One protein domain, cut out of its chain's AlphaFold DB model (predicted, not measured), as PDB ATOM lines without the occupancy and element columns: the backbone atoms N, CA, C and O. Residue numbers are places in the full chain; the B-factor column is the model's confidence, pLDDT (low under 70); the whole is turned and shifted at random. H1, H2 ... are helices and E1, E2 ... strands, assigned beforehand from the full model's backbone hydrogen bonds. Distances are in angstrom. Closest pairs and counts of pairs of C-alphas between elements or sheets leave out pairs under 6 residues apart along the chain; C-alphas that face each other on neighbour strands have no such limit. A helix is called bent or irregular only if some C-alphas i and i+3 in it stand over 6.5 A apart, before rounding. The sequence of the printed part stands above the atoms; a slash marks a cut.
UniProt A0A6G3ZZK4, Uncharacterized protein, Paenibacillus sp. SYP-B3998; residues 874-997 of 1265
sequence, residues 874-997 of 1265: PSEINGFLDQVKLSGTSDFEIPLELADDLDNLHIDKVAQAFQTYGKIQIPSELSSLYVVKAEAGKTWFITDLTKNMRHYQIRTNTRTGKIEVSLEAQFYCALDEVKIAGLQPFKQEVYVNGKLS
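AT A GLANCE: This is residues 874 to 997 of the 1265 residues of an uncharacterized protein of Paenibacillus sp. SYP-B3998 (UniProt A0A6G3ZZK4). A twisted wall of five strands, E2 E6 E5 E4 E3, has the helices H2 and H3 packed on one face, and a smaller sheet, E1 E8 E7, partly face to face with its other face. The chain passes between the sheets where E1 runs on into E2 and E6 into E7; H1 lies in residues 874 to 881, which stick out at one end. The printed part has 124 residues with three named helices and eight named strands, in the order H1 E1 E2 H2 H3 E3 E4 E5 E6 E7 E8; the class is mixed, and both sheets are antiparallel. It is only just compact, close to loose, with a radius of gyration of the C-alphas of 16.1 A and spans of 48 by 36 by 24 A.

HOW THE PARTS SIT: H1, residues 875 to 881, touches no helix and is on neither sheet. E1, residues 884 to 887, runs on into E2, residues 889 to 895, at 59 degrees. H2, residues 898 to 903, and H3, residues 907 to 918, form a helical hairpin: they touch, closest at the C-alphas of Leu 898 and Val 910, 6.9 A, at a steep tilt of 42 degrees, opposite ways. E3, residues 929 to 935, E4, residues 939 to 944, E5, residues 950 to 957, and E6, residues 962 to 967, form a meander, each strand the antiparallel neighbour of the one before; N 932 and O 941 are 2.9 A apart, N 952 and O 942 2.8 A, and N 955 and O 964 2.8 A. E2 is the antiparallel neighbour of E6, with N 894 and O 963 at 2.8 A. H2 and H3 are on the same face of this sheet, in two layers, at heights of 8.6 A and 6.8 A. E6 runs on into E7, residues 969 to 974, at 38 degrees. E8, residues 989 to 997, pairs staggered, with E7 (N 972 and O 991, 3.0 A) and with E1 (N 887 and O 995, 2.8 A). The two sheets form a sandwich, two sheets face to face, with 21 pairs of C-alphas within 10 A. Every O i to N i+4 pair is within hydrogen-bond range in H2 and H3; in H1 it is 1 of 3, with 2 of 4 O i to N i+3 pairs.

IN THESE COORDINATES: H1 begins at C-alpha 875 (-63.077, 15.431, -5.075) and is irregular, with C-alphas 876 and 879 7.2 A apart. H3 is 15.3 A long, E2 19.7 A, E3 18.3 A and E5 21.7 A. E8, 25.7 A long, ends at C-alpha 997 (-61.242, 21.176, 14.684).

THE WHOLE: The C-alphas farthest apart are those of Glu 876 and Gly 982, 49.4 A. The printed part has no cut. The link E7 to E8 is long, 14 residues. Residues 874 to 881, 883, 934, 982 to 983 and 997 have pLDDT under 70.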
ATOM      1  N   PRO A 874     -62.381  10.738  -3.797       68.62
ATOM      2  CA  PRO A 874     -63.218  11.595  -4.645       68.62
ATOM      3  C   PRO A 874     -63.192  13.085  -4.257       68.62
ATOM      4  O   PRO A 874     -63.247  13.445  -3.077       68.62
ATOM      5  N   SER A 875     -63.179  13.972  -5.259       67.00
ATOM      6  CA  SER A 875     -63.077  15.431  -5.075       67.00
ATOM      7  C   SER A 875     -64.223  16.056  -4.267       67.00
ATOM      8  O   SER A 875     -64.026  17.085  -3.626       67.00
ATOM      9  N   GLU A 876     -65.399  15.422  -4.265       62.34
ATOM     10  CA  GLU A 876     -66.618  15.886  -3.596       62.34
ATOM     11  C   GLU A 876     -66.521  15.837  -2.065       62.34
ATOM     12  O   GLU A 876     -67.173  16.630  -1.387       62.34
ATOM     13  N   ILE A 877     -65.707  14.928  -1.517       62.66
ATOM     14  CA  ILE A 877     -65.474  14.782  -0.070       62.66
ATOM     15  C   ILE A 877     -64.102  15.296   0.369       62.66
ATOM     16  O   ILE A 877     -63.917  15.580   1.548       62.66
ATOM     17  N   ASN A 878     -63.169  15.493  -0.564       64.81
ATOM     18  CA  ASN A 878     -61.795  15.901  -0.274       64.81
ATOM     19  C   ASN A 878     -61.711  17.168   0.606       64.81
ATOM     20  O   ASN A 878     -61.060  17.160   1.643       64.81
ATOM     21  N   GLY A 879     -62.467  18.221   0.264       65.88
ATOM     22  CA  GLY A 879     -62.497  19.465   1.049       65.88
ATOM     23  C   GLY A 879     -63.200  19.361   2.413       65.88
ATOM     24  O   GLY A 879     -63.068  20.270   3.231       65.88
ATOM     25  N   PHE A 880     -63.949  18.281   2.668       66.19
ATOM     26  CA  PHE A 880     -64.560  17.999   3.972       66.19
ATOM     27  C   PHE A 880     -63.612  17.222   4.894       66.19
ATOM     28  O   PHE A 880     -63.650  17.425   6.106       66.19
ATOM     29  N   LEU A 881     -62.749  16.363   4.343       66.88
ATOM     30  CA  LEU A 881     -61.801  15.561   5.126       66.88
ATOM     31  C   LEU A 881     -60.714  16.425   5.788       66.88
ATOM     32  O   LEU A 881     -60.297  16.113   6.902       66.88
ATOM     33  N   ASP A 882     -60.340  17.549   5.167       71.44
ATOM     34  CA  ASP A 882     -59.421  18.549   5.740       71.44
ATOM     35  C   ASP A 882     -60.018  19.315   6.935       71.44
ATOM     36  O   ASP A 882     -59.289  19.885   7.748       71.44
ATOM     37  N   GLN A 883     -61.349  19.348   7.062       68.31
ATOM     38  CA  GLN A 883     -62.036  20.071   8.142       68.31
ATOM     39  C   GLN A 883     -62.130  19.261   9.440       68.31
ATOM     40  O   GLN A 883     -62.535  19.815  10.464       68.31
ATOM     41  N   VAL A 884     -61.765  17.974   9.400       70.25
ATOM     42  CA  VAL A 884     -61.676  17.085  10.562       70.25
ATOM     43  C   VAL A 884     -60.201  16.908  10.897       70.25
ATOM     44  O   VAL A 884     -59.501  16.103  10.278       70.25
ATOM     45  N   LYS A 885     -59.727  17.695  11.865       78.75
ATOM     46  CA  LYS A 885     -58.311  17.764  12.235       78.75
ATOM     47  C   LYS A 885     -58.127  17.559  13.733       78.75
ATOM     48  O   LYS A 885     -58.770  18.235  14.540       78.75
ATOM     49  N   LEU A 886     -57.207  16.667  14.078       78.12
ATOM     50  CA  LEU A 886     -56.588  16.580  15.391       78.12
ATOM     51  C   LEU A 886     -55.222  17.262  15.307       78.12
ATOM     52  O   LEU A 886     -54.424  16.966  14.424       78.12
ATOM     53  N   SER A 887     -54.965  18.211  16.192       81.31
ATOM     54  CA  SER A 887     -53.712  18.962  16.214       81.31
ATOM     55  C   SER A 887     -53.145  19.082  17.610       81.31
ATOM     56  O   SER A 887     -53.864  18.913  18.597       81.31
ATOM     57  N   GLY A 888     -51.866  19.423  17.668       78.94
ATOM     58  CA  GLY A 888     -51.220  19.897  18.872       78.94
ATOM     59  C   GLY A 888     -51.809  21.188  19.451       78.94
ATOM     60  O   GLY A 888     -52.748  21.790  18.926       78.94
ATOM     61  N   THR A 889     -51.244  21.595  20.577       76.75
ATOM     62  CA  THR A 889     -51.540  22.812  21.322       76.75
ATOM     63  C   THR A 889     -50.258  23.615  21.542       76.75
ATOM     64  O   THR A 889     -49.159  23.090  21.409       76.75
ATOM     65  N   SER A 890     -50.400  24.867  21.983       70.69
ATOM     66  CA  SER A 890     -49.290  25.693  22.491       70.69
ATOM     67  C   SER A 890     -48.121  25.859  21.508       70.69
ATOM     68  O   SER A 890     -47.057  25.268  21.686       70.69
ATOM     69  N   ASP A 891     -48.308  26.724  20.511       82.62
ATOM     70  CA  ASP A 891     -47.313  26.962  19.465       82.62
ATOM     71  C   ASP A 891     -46.381  28.135  19.819       82.62
ATOM     72  O   ASP A 891     -46.814  29.167  20.347       82.62
ATOM     73  N   PHE A 892     -45.093  28.008  19.505       90.94
ATOM     74  CA  PHE A 892     -44.119  29.100  19.592       90.94
ATOM     75  C   PHE A 892     -43.099  29.026  18.453       90.94
ATOM     76  O   PHE A 892     -42.970  28.012  17.779       90.94
ATOM     77  N   GLU A 893     -42.354  30.110  18.223       92.81
ATOM     78  CA  GLU A 893     -41.345  30.164  17.159       92.81
ATOM     79  C   GLU A 893     -39.917  30.245  17.720       92.81
ATOM     80  O   GLU A 893     -39.650  31.006  18.654       92.81
ATOM     81  N   ILE A 894     -38.983  29.530  17.090       93.44
ATOM     82  CA  ILE A 894     -37.536  29.567  17.349       93.44
ATOM     83  C   ILE A 894     -36.750  30.009  16.089       93.44
ATOM     84  O   ILE A 894     -37.288  29.967  14.976       93.44
ATOM     85  N   PRO A 895     -35.490  30.476  16.224       93.44
ATOM     86  CA  PRO A 895     -34.683  30.951  15.095       93.44
ATOM     87  C   PRO A 895     -34.428  29.882  14.020       93.44
ATOM     88  O   PRO A 895     -34.120  28.741  14.346       93.44
ATOM     89  N   LEU A 896     -34.481  30.276  12.739       92.06
ATOM     90  CA  LEU A 896     -34.255  29.385  11.586       92.06
ATOM     91  C   LEU A 896     -32.844  28.779  11.538       92.06
ATOM     92  O   LEU A 896     -32.663  27.693  11.000       92.06
ATOM     93  N   GLU A 897     -31.860  29.457  12.132       90.50
ATOM     94  CA  GLU A 897     -30.461  29.010  12.229       90.50
ATOM     95  C   GLU A 897     -30.321  27.639  12.914       90.50
ATOM     96  O   GLU A 897     -29.356  26.922  12.671       90.50
ATOM     97  N   LEU A 898     -31.309  27.245  13.726       92.25
ATOM     98  CA  LEU A 898     -31.329  25.963  14.432       92.25
ATOM     99  C   LEU A 898     -31.726  24.771  13.543       92.25
ATOM    100  O   LEU A 898     -31.709  23.644  14.028       92.25
ATOM    101  N   ALA A 899     -32.073  24.981  12.267       89.25
ATOM    102  CA  ALA A 899     -32.372  23.889  11.333       89.25
ATOM    103  C   ALA A 899     -31.176  22.934  11.167       89.25
ATOM    104  O   ALA A 899     -31.339  21.718  11.263       89.25
ATOM    105  N   ASP A 900     -29.966  23.484  11.013       88.25
ATOM    106  CA  ASP A 900     -28.734  22.693  10.922       88.25
ATOM    107  C   ASP A 900     -28.435  21.970  12.245       88.25
ATOM    108  O   ASP A 900     -27.977  20.826  12.242       88.25
ATOM    109  N   ASP A 901     -28.711  22.609  13.386       89.81
ATOM    110  CA  ASP A 901     -28.538  21.997  14.706       89.81
ATOM    111  C   ASP A 901     -29.527  20.831  14.921       89.81
ATOM    112  O   ASP A 901     -29.140  19.796  15.462       89.81
ATOM    113  N   LEU A 902     -30.772  20.938  14.442       86.25
ATOM    114  CA  LEU A 902     -31.765  19.853  14.464       86.25
ATOM    115  C   LEU A 902     -31.383  18.692  13.529       86.25
ATOM    116  O   LEU A 902     -31.496  17.525  13.914       86.25
ATOM    117  N   ASP A 903     -30.867  18.983  12.332       83.69
ATOM    118  CA  ASP A 903     -30.412  17.960  11.383       83.69
ATOM    119  C   ASP A 903     -29.179  17.187  11.873       83.69
ATOM    120  O   ASP A 903     -29.053  15.975  11.631       83.69
ATOM    121  N   ASN A 904     -28.288  17.873  12.592       83.88
ATOM    122  CA  ASN A 904     -27.044  17.320  13.129       83.88
ATOM    123  C   ASN A 904     -27.134  16.911  14.611       83.88
ATOM    124  O   ASN A 904     -26.134  16.481  15.184       83.88
ATOM    125  N   LEU A 905     -28.332  16.969  15.208       82.12
ATOM    126  CA  LEU A 905     -28.623  16.537  16.581       82.12
ATOM    127  C   LEU A 905     -27.828  17.294  17.671       82.12
ATOM    128  O   LEU A 905     -27.458  16.724  18.700       82.12
ATOM    129  N   HIS A 906     -27.591  18.594  17.481       85.19
ATOM    130  CA  HIS A 906     -27.018  19.507  18.481       85.19
ATOM    131  C   HIS A 906     -28.106  20.027  19.439       85.19
ATOM    132  O   HIS A 906     -28.570  21.167  19.367       85.19
ATOM    133  N   ILE A 907     -28.573  19.134  20.314       87.25
ATOM    134  CA  ILE A 907     -29.801  19.324  21.103       87.25
ATOM    135  C   ILE A 907     -29.654  20.310  22.269       87.25
ATOM    136  O   ILE A 907     -30.646  20.882  22.718       87.25
ATOM    137  N   ASP A 908     -28.437  20.583  22.726       88.12
ATOM    138  CA  ASP A 908     -28.145  21.578  23.762       88.12
ATOM    139  C   ASP A 908     -28.652  22.980  23.382       88.12
ATOM    140  O   ASP A 908     -29.327  23.645  24.176       88.12
ATOM    141  N   LYS A 909     -28.419  23.399  22.134       89.38
ATOM    142  CA  LYS A 909     -28.893  24.691  21.612       89.38
ATOM    143  C   LYS A 909     -30.404  24.715  21.389       89.38
ATOM    144  O   LYS A 909     -31.055  25.724  21.663       89.38
ATOM    145  N   VAL A 910     -30.974  23.600  20.928       90.75
ATOM    146  CA  VAL A 910     -32.425  23.451  20.731       90.75
ATOM    147  C   VAL A 910     -33.154  23.539  22.075       90.75
ATOM    148  O   VAL A 910     -34.116  24.296  22.204       90.75
ATOM    149  N   ALA A 911     -32.647  22.866  23.111       91.50
ATOM    150  CA  ALA A 911     -33.181  22.941  24.469       91.50
ATOM    151  C   ALA A 911     -33.135  24.371  25.033       91.50
ATOM    152  O   ALA A 911     -34.108  24.849  25.625       91.50
ATOM    153  N   GLN A 912     -32.042  25.103  24.785       90.75
ATOM    154  CA  GLN A 912     -31.940  26.514  25.161       90.75
ATOM    155  C   GLN A 912     -32.978  27.387  24.434       90.75
ATOM    156  O   GLN A 912     -33.541  28.309  25.036       90.75
ATOM    157  N   ALA A 913     -33.268  27.100  23.162       92.00
ATOM    158  CA  ALA A 913     -34.284  27.814  22.394       92.00
ATOM    159  C   ALA A 913     -35.706  27.539  22.913       92.00
ATOM    160  O   ALA A 913     -36.464  28.491  23.117       92.00
ATOM    161  N   PHE A 914     -36.041  26.283  23.226       93.06
ATOM    162  CA  PHE A 914     -37.309  25.914  23.874       93.06
ATOM    163  C   PHE A 914     -37.515  26.683  25.187       93.06
ATOM    164  O   PHE A 914     -38.579  27.266  25.415       93.06
ATOM    165  N   GLN A 915     -36.467  26.793  26.010       92.12
ATOM    166  CA  GLN A 915     -36.537  27.543  27.263       92.12
ATOM    167  C   GLN A 915     -36.651  29.058  27.041       92.12
ATOM    168  O   GLN A 915     -37.355  29.754  27.778       92.12
ATOM    169  N   THR A 916     -35.954  29.595  26.041       92.19
ATOM    170  CA  THR A 916     -35.912  31.040  25.778       92.19
ATOM    171  C   THR A 916     -37.239  31.545  25.221       92.19
ATOM    172  O   THR A 916     -37.804  32.500  25.774       92.19
ATOM    173  N   TYR A 917     -37.733  30.890  24.167       92.19
ATOM    174  CA  TYR A 917     -38.874  31.337  23.369       92.19
ATOM    175  C   TYR A 917     -40.195  30.694  23.804       92.19
ATOM    176  O   TYR A 917     -41.192  31.403  23.906       92.19
ATOM    177  N   GLY A 918     -40.195  29.397  24.126       85.69
ATOM    178  CA  GLY A 918     -41.391  28.666  24.561       85.69
ATOM    179  C   GLY A 918     -41.609  28.645  26.075       85.69
ATOM    180  O   GLY A 918     -42.693  28.303  26.531       85.69
ATOM    181  N   LYS A 919     -40.594  29.012  26.876       89.88
ATOM    182  CA  LYS A 919     -40.565  28.811  28.345       89.88
ATOM    183  C   LYS A 919     -40.730  27.341  28.758       89.88
ATOM    184  O   LYS A 919     -41.169  27.054  29.869       89.88
ATOM    185  N   ILE A 920     -40.336  26.423  27.878       88.88
ATOM    186  CA  ILE A 920     -40.417  24.978  28.086       88.88
ATOM    187  C   ILE A 920     -39.008  24.437  28.316       88.88
ATOM    188  O   ILE A 920     -38.120  24.616  27.489       88.88
ATOM    189  N   GLN A 921     -38.814  23.727  29.425       88.69
ATOM    190  CA  GLN A 921     -37.590  22.961  29.661       88.69
ATOM    191  C   GLN A 921     -37.731  21.572  29.050       88.69
ATOM    192  O   GLN A 921     -38.564  20.795  29.530       88.69
ATOM    193  N   ILE A 922     -36.894  21.284  28.053       89.25
ATOM    194  CA  ILE A 922     -36.618  19.935  27.552       89.25
ATOM    195  C   ILE A 922     -35.174  19.540  27.920       89.25
ATOM    196  O   ILE A 922     -34.341  20.432  28.119       89.25
ATOM    197  N   PRO A 923     -34.853  18.239  28.036       88.62
ATOM    198  CA  PRO A 923     -33.489  17.779  28.287       88.62
ATOM    199  C   PRO A 923     -32.489  18.260  27.224       88.62
ATOM    200  O   PRO A 923     -32.843  18.457  26.070       88.62
ATOM    201  N   SER A 924     -31.217  18.411  27.591       86.44
ATOM    202  CA  SER A 924     -30.137  18.785  26.659       86.44
ATOM    203  C   SER A 924     -29.341  17.585  26.131       86.44
ATOM    204  O   SER A 924     -28.353  17.762  25.425       86.44
ATOM    205  N   GLU A 925     -29.738  16.361  26.488       78.94
ATOM    206  CA  GLU A 925     -29.041  15.126  26.131       78.94
ATOM    207  C   GLU A 925     -29.914  14.217  25.258       78.94
ATOM    208  O   GLU A 925     -31.070  13.943  25.586       78.94
ATOM    209  N   LEU A 926     -29.323  13.649  24.200       71.75
ATOM    210  CA  LEU A 926     -29.966  12.651  23.327       71.75
ATOM    211  C   LEU A 926     -30.351  11.353  24.057       71.75
ATOM    212  O   LEU A 926     -31.187  10.600  23.580       71.75
ATOM    213  N   SER A 927     -29.762  11.077  25.223       70.00
ATOM    214  CA  SER A 927     -30.142   9.946  26.082       70.00
ATOM    215  C   SER A 927     -31.572  10.072  26.633       70.00
ATOM    216  O   SER A 927     -32.175   9.069  27.018       70.00
ATOM    217  N   SER A 928     -32.092  11.303  26.677       76.69
ATOM    218  CA  SER A 928     -33.337  11.700  27.341       76.69
ATOM    219  C   SER A 928     -34.366  12.303  26.374       76.69
ATOM    220  O   SER A 928     -35.479  12.632  26.782       76.69
ATOM    221  N   LEU A 929     -34.005  12.424  25.095       75.81
ATOM    222  CA  LEU A 929     -34.847  12.930  24.016       75.81
ATOM    223  C   LEU A 929     -34.825  11.970  22.834       75.81
ATOM    224  O   LEU A 929     -33.783  11.422  22.489       75.81
ATOM    225  N   TYR A 930     -35.959  11.834  22.157       73.50
ATOM    226  CA  TYR A 930     -36.007  11.203  20.847       73.50
ATOM    227  C   TYR A 930     -36.238  12.250  19.772       73.50
ATOM    228  O   TYR A 930     -37.216  12.980  19.849       73.50
ATOM    229  N   VAL A 931     -35.353  12.308  18.778       75.38
ATOM    230  CA  VAL A 931     -35.445  13.277  17.687       75.38
ATOM    231  C   VAL A 931     -35.587  12.542  16.360       75.38
ATOM    232  O   VAL A 931     -34.707  11.766  15.985       75.38
ATOM    233  N   VAL A 932     -36.687  12.791  15.651       73.56
ATOM    234  CA  VAL A 932     -36.942  12.276  14.298       73.56
ATOM    235  C   VAL A 932     -36.712  13.391  13.295       73.56
ATOM    236  O   VAL A 932     -37.229  14.496  13.450       73.56
ATOM    237  N   LYS A 933     -35.953  13.084  12.246       76.25
ATOM    238  CA  LYS A 933     -35.724  13.970  11.105       76.25
ATOM    239  C   LYS A 933     -36.621  13.509   9.963       76.25
ATOM    240  O   LYS A 933     -36.218  12.637   9.200       76.25
ATOM    241  N   ALA A 934     -37.836  14.044   9.889       69.56
ATOM    242  CA  ALA A 934     -38.799  13.629   8.871       69.56
ATOM    243  C   ALA A 934     -38.424  14.179   7.490       69.56
ATOM    244  O   ALA A 934     -38.368  13.438   6.512       69.56
ATOM    245  N   GLU A 935     -38.079  15.465   7.417       77.31
ATOM    246  CA  GLU A 935     -37.511  16.068   6.213       77.31
ATOM    247  C   GLU A 935     -36.419  17.056   6.618       77.31
ATOM    248  O   GLU A 935     -36.697  18.060   7.279       77.31
ATOM    249  N   ALA A 936     -35.175  16.761   6.232       78.25
ATOM    250  CA  ALA A 936     -34.017  17.572   6.594       78.25
ATOM    251  C   ALA A 936     -34.213  19.040   6.183       78.25
ATOM    252  O   ALA A 936     -34.693  19.341   5.085       78.25
ATOM    253  N   GLY A 937     -33.874  19.951   7.090       82.75
ATOM    254  CA  GLY A 937     -34.060  21.388   6.921       82.75
ATOM    255  C   GLY A 937     -35.514  21.869   6.959       82.75
ATOM    256  O   GLY A 937     -35.730  23.068   6.778       82.75
ATOM    257  N   LYS A 938     -36.510  20.991   7.172       84.12
ATOM    258  CA  LYS A 938     -37.931  21.374   7.136       84.12
ATOM    259  C   LYS A 938     -38.785  20.887   8.297       84.12
ATOM    260  O   LYS A 938     -39.557  21.695   8.814       84.12
ATOM    261  N   THR A 939     -38.712  19.608   8.661       82.50
ATOM    262  CA  THR A 939     -39.639  18.995   9.625       82.50
ATOM    263  C   THR A 939     -38.909  18.013  10.534       82.50
ATOM    264  O   THR A 939     -38.275  17.065  10.063       82.50
ATOM    265  N   TRP A 940     -39.062  18.213  11.841       87.12
ATOM    266  CA  TRP A 940     -38.498  17.383  12.898       87.12
ATOM    267  C   TRP A 940     -39.548  17.092  13.966       87.12
ATOM    268  O   TRP A 940     -40.500  17.852  14.139       87.12
ATOM    269  N   PHE A 941     -39.334  16.025  14.724       82.50
ATOM    270  CA  PHE A 941     -40.144  15.700  15.893       82.50
ATOM    271  C   PHE A 941     -39.248  15.453  17.093       82.50
ATOM    272  O   PHE A 941     -38.196  14.836  16.946       82.50
ATOM    273  N   ILE A 942     -39.658  15.921  18.272       85.44
ATOM    274  CA  ILE A 942     -38.938  15.708  19.531       85.44
ATOM    275  C   ILE A 942     -39.879  15.072  20.552       85.44
ATOM    276  O   ILE A 942     -40.885  15.671  20.910       85.44
ATOM    277  N   THR A 943     -39.544  13.893  21.077       81.88
ATOM    278  CA  THR A 943     -40.218  13.290  22.238       81.88
ATOM    279  C   THR A 943     -39.354  13.444  23.483       81.88
ATOM    280  O   THR A 943     -38.240  12.923  23.536       81.88
ATOM    281  N   ASP A 944     -39.884  14.111  24.505       84.56
ATOM    282  CA  ASP A 944     -39.282  14.202  25.831       84.56
ATOM    283  C   ASP A 944     -39.629  12.978  26.678       84.56
ATOM    284  O   ASP A 944     -40.758  12.805  27.145       84.56
ATOM    285  N   LEU A 945     -38.626  12.127  26.893       75.12
ATOM    286  CA  LEU A 945     -38.775  10.892  27.658       75.12
ATOM    287  C   LEU A 945     -38.811  11.139  29.175       75.12
ATOM    288  O   LEU A 945     -39.190  10.242  29.923       75.12
ATOM    289  N   THR A 946     -38.430  12.331  29.644       76.12
ATOM    290  CA  THR A 946     -38.386  12.685  31.076       76.12
ATOM    291  C   THR A 946     -39.689  13.286  31.584       76.12
ATOM    292  O   THR A 946     -39.984  13.220  32.777       76.12
ATOM    293  N   LYS A 947     -40.491  13.854  30.682       72.94
ATOM    294  CA  LYS A 947     -41.782  14.466  30.998       72.94
ATOM    295  C   LYS A 947     -42.919  13.682  30.370       72.94
ATOM    296  O   LYS A 947     -43.606  14.198  29.504       72.94
ATOM    297  N   ASN A 948     -43.123  12.435  30.790       77.00
ATOM    298  CA  ASN A 948     -44.328  11.668  30.442       77.00
ATOM    299  C   ASN A 948     -44.640  11.645  28.929       77.00
ATOM    300  O   ASN A 948     -45.789  11.780  28.519       77.00
ATOM    301  N   MET A 949     -43.589  11.487  28.111       77.31
ATOM    302  CA  MET A 949     -43.619  11.453  26.642       77.31
ATOM    303  C   MET A 949     -44.194  12.697  25.950       77.31
ATOM    304  O   MET A 949     -44.841  12.559  24.912       77.31
ATOM    305  N   ARG A 950     -43.945  13.910  26.468       85.69
ATOM    306  CA  ARG A 950     -44.332  15.132  25.739       85.69
ATOM    307  C   ARG A 950     -43.688  15.144  24.351       85.69
ATOM    308  O   ARG A 950     -42.464  15.144  24.236       85.69
ATOM    309  N   HIS A 951     -44.511  15.153  23.311       84.81
ATOM    310  CA  HIS A 951     -44.075  15.088  21.923       84.81
ATOM    311  C   HIS A 951     -44.320  16.417  21.218       84.81
ATOM    312  O   HIS A 951     -45.394  16.997  21.349       84.81
ATOM    313  N   TYR A 952     -43.329  16.886  20.472       88.19
ATOM    314  CA  TYR A 952     -43.343  18.168  19.783       88.19
ATOM    315  C   TYR A 952     -43.102  17.962  18.291       88.19
ATOM    316  O   TYR A 952     -42.179  17.232  17.922       88.19
ATOM    317  N   GLN A 953     -43.867  18.646  17.442       87.31
ATOM    318  CA  GLN A 953     -43.525  18.843  16.036       87.31
ATOM    319  C   GLN A 953     -42.785  20.165  15.889       87.31
ATOM    320  O   GLN A 953     -43.094  21.165  16.534       87.31
ATOM    321  N   ILE A 954     -41.789  20.159  15.018       89.12
ATOM    322  CA  ILE A 954     -40.943  21.300  14.721       89.12
ATOM    323  C   ILE A 954     -40.917  21.452  13.208       89.12
ATOM    324  O   ILE A 954     -40.514  20.530  12.499       89.12
ATOM    325  N   ARG A 955     -41.344  22.600  12.688       88.81
ATOM    326  CA  ARG A 955     -41.464  22.815  11.245       88.81
ATOM    327  C   ARG A 955     -40.986  24.195  10.837       88.81
ATOM    328  O   ARG A 955     -41.371  25.197  11.425       88.81
ATOM    329  N   THR A 956     -40.200  24.289   9.771       87.69
ATOM    330  CA  THR A 956     -39.877  25.591   9.174       87.69
ATOM    331  C   THR A 956     -41.135  26.269   8.641       87.69
ATOM    332  O   THR A 956     -41.832  25.724   7.778       87.69
ATOM    333  N   ASN A 957     -41.382  27.494   9.092       85.12
ATOM    334  CA  ASN A 957     -42.435  28.353   8.589       85.12
ATOM    335  C   ASN A 957     -41.847  29.324   7.556       85.12
ATOM    336  O   ASN A 957     -41.205  30.329   7.871       85.12
ATOM    337  N   THR A 958     -42.079  29.020   6.281       75.81
ATOM    338  CA  THR A 958     -41.536  29.791   5.151       75.81
ATOM    339  C   THR A 958     -42.118  31.198   5.031       75.81
ATOM    340  O   THR A 958     -41.532  32.030   4.341       75.81
ATOM    341  N   ARG A 959     -43.243  31.499   5.697       78.50
ATOM    342  CA  ARG A 959     -43.830  32.849   5.701       78.50
ATOM    343  C   ARG A 959     -43.169  33.753   6.734       78.50
ATOM    344  O   ARG A 959     -43.024  34.943   6.470       78.50
ATOM    345  N   THR A 960     -42.800  33.208   7.892       81.06
ATOM    346  CA  THR A 960     -42.207  33.985   8.993       81.06
ATOM    347  C   THR A 960     -40.681  33.931   9.012       81.06
ATOM    348  O   THR A 960     -40.056  34.757   9.674       81.06
ATOM    349  N   GLY A 961     -40.066  33.016   8.249       85.69
ATOM    350  CA  GLY A 961     -38.609  32.855   8.204       85.69
ATOM    351  C   GLY A 961     -38.041  32.296   9.509       85.69
ATOM    352  O   GLY A 961     -36.916  32.619   9.880       85.69
ATOM    353  N   LYS A 962     -38.841  31.503  10.225       91.69
ATOM    354  CA  LYS A 962     -38.527  30.903  11.525       91.69
ATOM    355  C   LYS A 962     -38.931  29.432  11.549       91.69
ATOM    356  O   LYS A 962     -39.479  28.915  10.577       91.69
ATOM    357  N   ILE A 963     -38.657  28.763  12.659       91.94
ATOM    358  CA  ILE A 963     -39.106  27.402  12.935       91.94
ATOM    359  C   ILE A 963     -40.246  27.468  13.949       91.94
ATOM    360  O   ILE A 963     -40.093  28.048  15.017       91.94
ATOM    361  N   GLU A 964     -41.384  26.893  13.603       90.94
ATOM    362  CA  GLU A 964     -42.563  26.746  14.449       90.94
ATOM    363  C   GLU A 964     -42.454  25.447  15.248       90.94
ATOM    364  O   GLU A 964     -42.063  24.414  14.705       90.94
ATOM    365  N   VAL A 965     -42.767  25.512  16.536       90.38
ATOM    366  CA  VAL A 965     -42.775  24.379  17.461       90.38
ATOM    367  C   VAL A 965     -44.175  24.252  18.044       90.38
ATOM    368  O   VAL A 965     -44.657  25.214  18.641       90.38
ATOM    369  N   SER A 966     -44.789  23.078  17.913       87.56
ATOM    370  CA  SER A 966     -46.106  22.744  18.469       87.56
ATOM    371  C   SER A 966     -46.010  21.533  19.394       87.56
ATOM    372  O   SER A 966     -45.293  20.577  19.097       87.56
ATOM    373  N   LEU A 967     -46.706  21.560  20.537       88.06
ATOM    374  CA  LEU A 967     -46.864  20.376  21.389       88.06
ATOM    375  C   LEU A 967     -47.972  19.509  20.799       88.06
ATOM    376  O   LEU A 967     -49.113  19.938  20.776       88.06
ATOM    377  N   GLU A 968     -47.673  18.296  20.361       86.62
ATOM    378  CA  GLU A 968     -48.607  17.457  19.607       86.62
ATOM    379  C   GLU A 968     -49.809  16.954  20.419       86.62
ATOM    380  O   GLU A 968     -49.885  17.140  21.635       86.62
ATOM    381  N   ALA A 969     -50.781  16.332  19.740       84.75
ATOM    382  CA  ALA A 969     -51.926  15.711  20.398       84.75
ATOM    383  C   ALA A 969     -51.483  14.437  21.127       84.75
ATOM    384  O   ALA A 969     -50.729  13.624  20.588       84.75
ATOM    385  N   GLN A 970     -51.912  14.254  22.374       88.44
ATOM    386  CA  GLN A 970     -51.361  13.204  23.234       88.44
ATOM    387  C   GLN A 970     -52.354  12.743  24.290       88.44
ATOM    388  O   GLN A 970     -53.100  13.529  24.879       88.44
ATOM    389  N   PHE A 971     -52.286  11.449  24.560       83.69
ATOM    390  CA  PHE A 971     -52.935  10.775  25.664       83.69
ATOM    391  C   PHE A 971     -51.862  10.164  26.555       83.69
ATOM    392  O   PHE A 971     -50.970   9.461  26.079       83.69
ATOM    393  N   TYR A 972     -51.980  10.381  27.854       83.56
ATOM    394  CA  TYR A 972     -51.117   9.751  28.835       83.56
ATOM    395  C   TYR A 972     -51.959   9.261  30.001       83.56
ATOM    396  O   TYR A 972     -52.771  10.005  30.546       83.56
ATOM    397  N   CYS A 973     -51.764   8.005  30.379       81.81
ATOM    398  CA  CYS A 973     -52.406   7.401  31.528       81.81
ATOM    399  C   CYS A 973     -51.426   6.461  32.223       81.81
ATOM    400  O   CYS A 973     -51.151   5.363  31.731       81.81
ATOM    401  N   ALA A 974     -50.926   6.898  33.374       83.56
ATOM    402  CA  ALA A 974     -50.195   6.074  34.322       83.56
ATOM    403  C   ALA A 974     -50.790   6.298  35.717       83.56
ATOM    404  O   ALA A 974     -50.789   7.413  36.243       83.56
ATOM    405  N   LEU A 975     -51.340   5.235  36.310       80.62
ATOM    406  CA  LEU A 975     -51.998   5.310  37.620       80.62
ATOM    407  C   LEU A 975     -51.004   5.232  38.790       80.62
ATOM    408  O   LEU A 975     -51.386   5.538  39.919       80.62
ATOM    409  N   ASP A 976     -49.754   4.870  38.506       80.88
ATOM    410  CA  ASP A 976     -48.586   4.854  39.391       80.88
ATOM    411  C   ASP A 976     -47.321   5.102  38.536       80.88
ATOM    412  O   ASP A 976     -47.407   5.172  37.308       80.88
ATOM    413  N   GLU A 977     -46.148   5.247  39.154       82.50
ATOM    414  CA  GLU A 977     -44.877   5.287  38.425       82.50
ATOM    415  C   GLU A 977     -44.580   3.922  37.778       82.50
ATOM    416  O   GLU A 977     -44.538   2.891  38.452       82.50
ATOM    417  N   VAL A 978     -44.340   3.918  36.465       77.88
ATOM    418  CA  VAL A 978     -44.074   2.707  35.679       77.88
ATOM    419  C   VAL A 978     -42.706   2.795  35.021       77.88
ATOM    420  O   VAL A 978     -42.302   3.843  34.526       77.88
ATOM    421  N   LYS A 979     -41.973   1.685  34.966       76.38
ATOM    422  CA  LYS A 979     -40.697   1.599  34.251       76.38
ATOM    423  C   LYS A 979     -40.785   0.518  33.181       76.38
ATOM    424  O   LYS A 979     -41.213  -0.587  33.479       76.38
ATOM    425  N   ILE A 980     -40.358   0.846  31.961       70.69
ATOM    426  CA  ILE A 980     -40.275  -0.103  30.842       70.69
ATOM    427  C   ILE A 980     -38.808  -0.250  30.433       70.69
ATOM    428  O   ILE A 980     -38.216   0.675  29.871       70.69
ATOM    429  N   ALA A 981     -38.223  -1.420  30.672       70.12
ATOM    430  CA  ALA A 981     -36.865  -1.780  30.280       70.12
ATOM    431  C   ALA A 981     -35.814  -0.738  30.737       70.12
ATOM    432  O   ALA A 981     -35.812  -0.267  31.878       70.12
ATOM    433  N   GLY A 982     -34.887  -0.378  29.842       62.97
ATOM    434  CA  GLY A 982     -33.855   0.639  30.064       62.97
ATOM    435  C   GLY A 982     -34.318   2.089  29.864       62.97
ATOM    436  O   GLY A 982     -33.464   2.963  29.714       62.97
ATOM    437  N   LEU A 983     -35.628   2.354  29.787       68.19
ATOM    438  CA  LEU A 983     -36.165   3.716  29.695       68.19
ATOM    439  C   LEU A 983     -36.256   4.375  31.083       68.19
ATOM    440  O   LEU A 983     -36.223   3.706  32.121       68.19
ATOM    441  N   GLN A 984     -36.349   5.707  31.091       70.62
ATOM    442  CA  GLN A 984     -36.607   6.475  32.310       70.62
ATOM    443  C   GLN A 984     -37.994   6.124  32.887       70.62
ATOM    444  O   GLN A 984     -38.893   5.780  32.115       70.62
ATOM    445  N   PRO A 985     -38.193   6.190  34.219       77.31
ATOM    446  CA  PRO A 985     -39.503   5.955  34.823       77.31
ATOM    447  C   PRO A 985     -40.554   6.965  34.335       77.31
ATOM    448  O   PRO A 985     -40.342   8.175  34.400       77.31
ATOM    449  N   PHE A 986     -41.699   6.452  33.896       80.19
ATOM    450  CA  PHE A 986     -42.907   7.187  33.533       80.19
ATOM    451  C   PHE A 986     -43.684   7.528  34.809       80.19
ATOM    452  O   PHE A 986     -44.028   6.628  35.574       80.19
ATOM    453  N   LYS A 987     -43.924   8.812  35.082       84.50
ATOM    454  CA  LYS A 987     -44.484   9.278  36.361       84.50
ATOM    455  C   LYS A 987     -46.006   9.174  36.388       84.50
ATOM    456  O   LYS A 987     -46.653   9.404  35.382       84.50
ATOM    457  N   GLN A 988     -46.578   8.937  37.569       85.06
ATOM    458  CA  GLN A 988     -48.028   8.957  37.766       85.06
ATOM    459  C   GLN A 988     -48.642  10.284  37.285       85.06
ATOM    460  O   GLN A 988     -48.417  11.333  37.886       85.06
ATOM    461  N   GLU A 989     -49.433  10.225  36.216       81.06
ATOM    462  CA  GLU A 989     -50.179  11.352  35.655       81.06
ATOM    463  C   GLU A 989     -51.265  10.802  34.716       81.06
ATOM    464  O   GLU A 989     -51.111   9.733  34.116       81.06
ATOM    465  N   VAL A 990     -52.372  11.529  34.570       79.25
ATOM    466  CA  VAL A 990     -53.364  11.252  33.531       79.25
ATOM    467  C   VAL A 990     -53.747  12.565  32.869       79.25
ATOM    468  O   VAL A 990     -54.294  13.453  33.524       79.25
ATOM    469  N   TYR A 991     -53.473  12.682  31.573       80.00
ATOM    470  CA  TYR A 991     -53.824  13.869  30.805       80.00
ATOM    471  C   TYR A 991     -54.244  13.531  29.377       80.00
ATOM    472  O   TYR A 991     -53.807  12.545  28.773       80.00
ATOM    473  N   VAL A 992     -55.071  14.411  28.819       80.31
ATOM    474  CA  VAL A 992     -55.390  14.457  27.390       80.31
ATOM    475  C   VAL A 992     -55.096  15.863  26.896       80.31
ATOM    476  O   VAL A 992     -55.595  16.836  27.454       80.31
ATOM    477  N   ASN A 993     -54.282  15.984  25.857       83.25
ATOM    478  CA  ASN A 993     -53.951  17.264  25.247       83.25
ATOM    479  C   ASN A 993     -54.239  17.196  23.749       83.25
ATOM    480  O   ASN A 993     -53.834  16.249  23.075       83.25
ATOM    481  N   GLY A 994     -54.944  18.199  23.236       81.06
ATOM    482  CA  GLY A 994     -55.135  18.337  21.804       81.06
ATOM    483  C   GLY A 994     -56.047  19.494  21.435       81.06
ATOM    484  O   GLY A 994     -56.846  19.999  22.231       81.06
ATOM    485  N   LYS A 995     -55.932  19.895  20.177       79.38
ATOM    486  CA  LYS A 995     -56.853  20.784  19.487       79.38
ATOM    487  C   LYS A 995     -57.684  19.964  18.513       79.38
ATOM    488  O   LYS A 995     -57.144  19.351  17.591       79.38
ATOM    489  N   LEU A 996     -58.995  19.984  18.707       72.62
ATOM    490  CA  LEU A 996     -59.964  19.380  17.805       72.62
ATOM    491  C   LEU A 996     -60.604  20.481  16.957       72.62
ATOM    492  O   LEU A 996     -61.179  21.431  17.488       72.62
ATOM    493  N   SER A 997     -60.512  20.342  15.637       68.56
ATOM    494  CA  SER A 997     -61.242  21.176  14.684       68.56
ATOM    495  C   SER A 997     -62.319  20.336  14.012       68.56
ATOM    496  O   SER A 997     -62.012  19.322  13.381       68.56
TER     497      SER A 997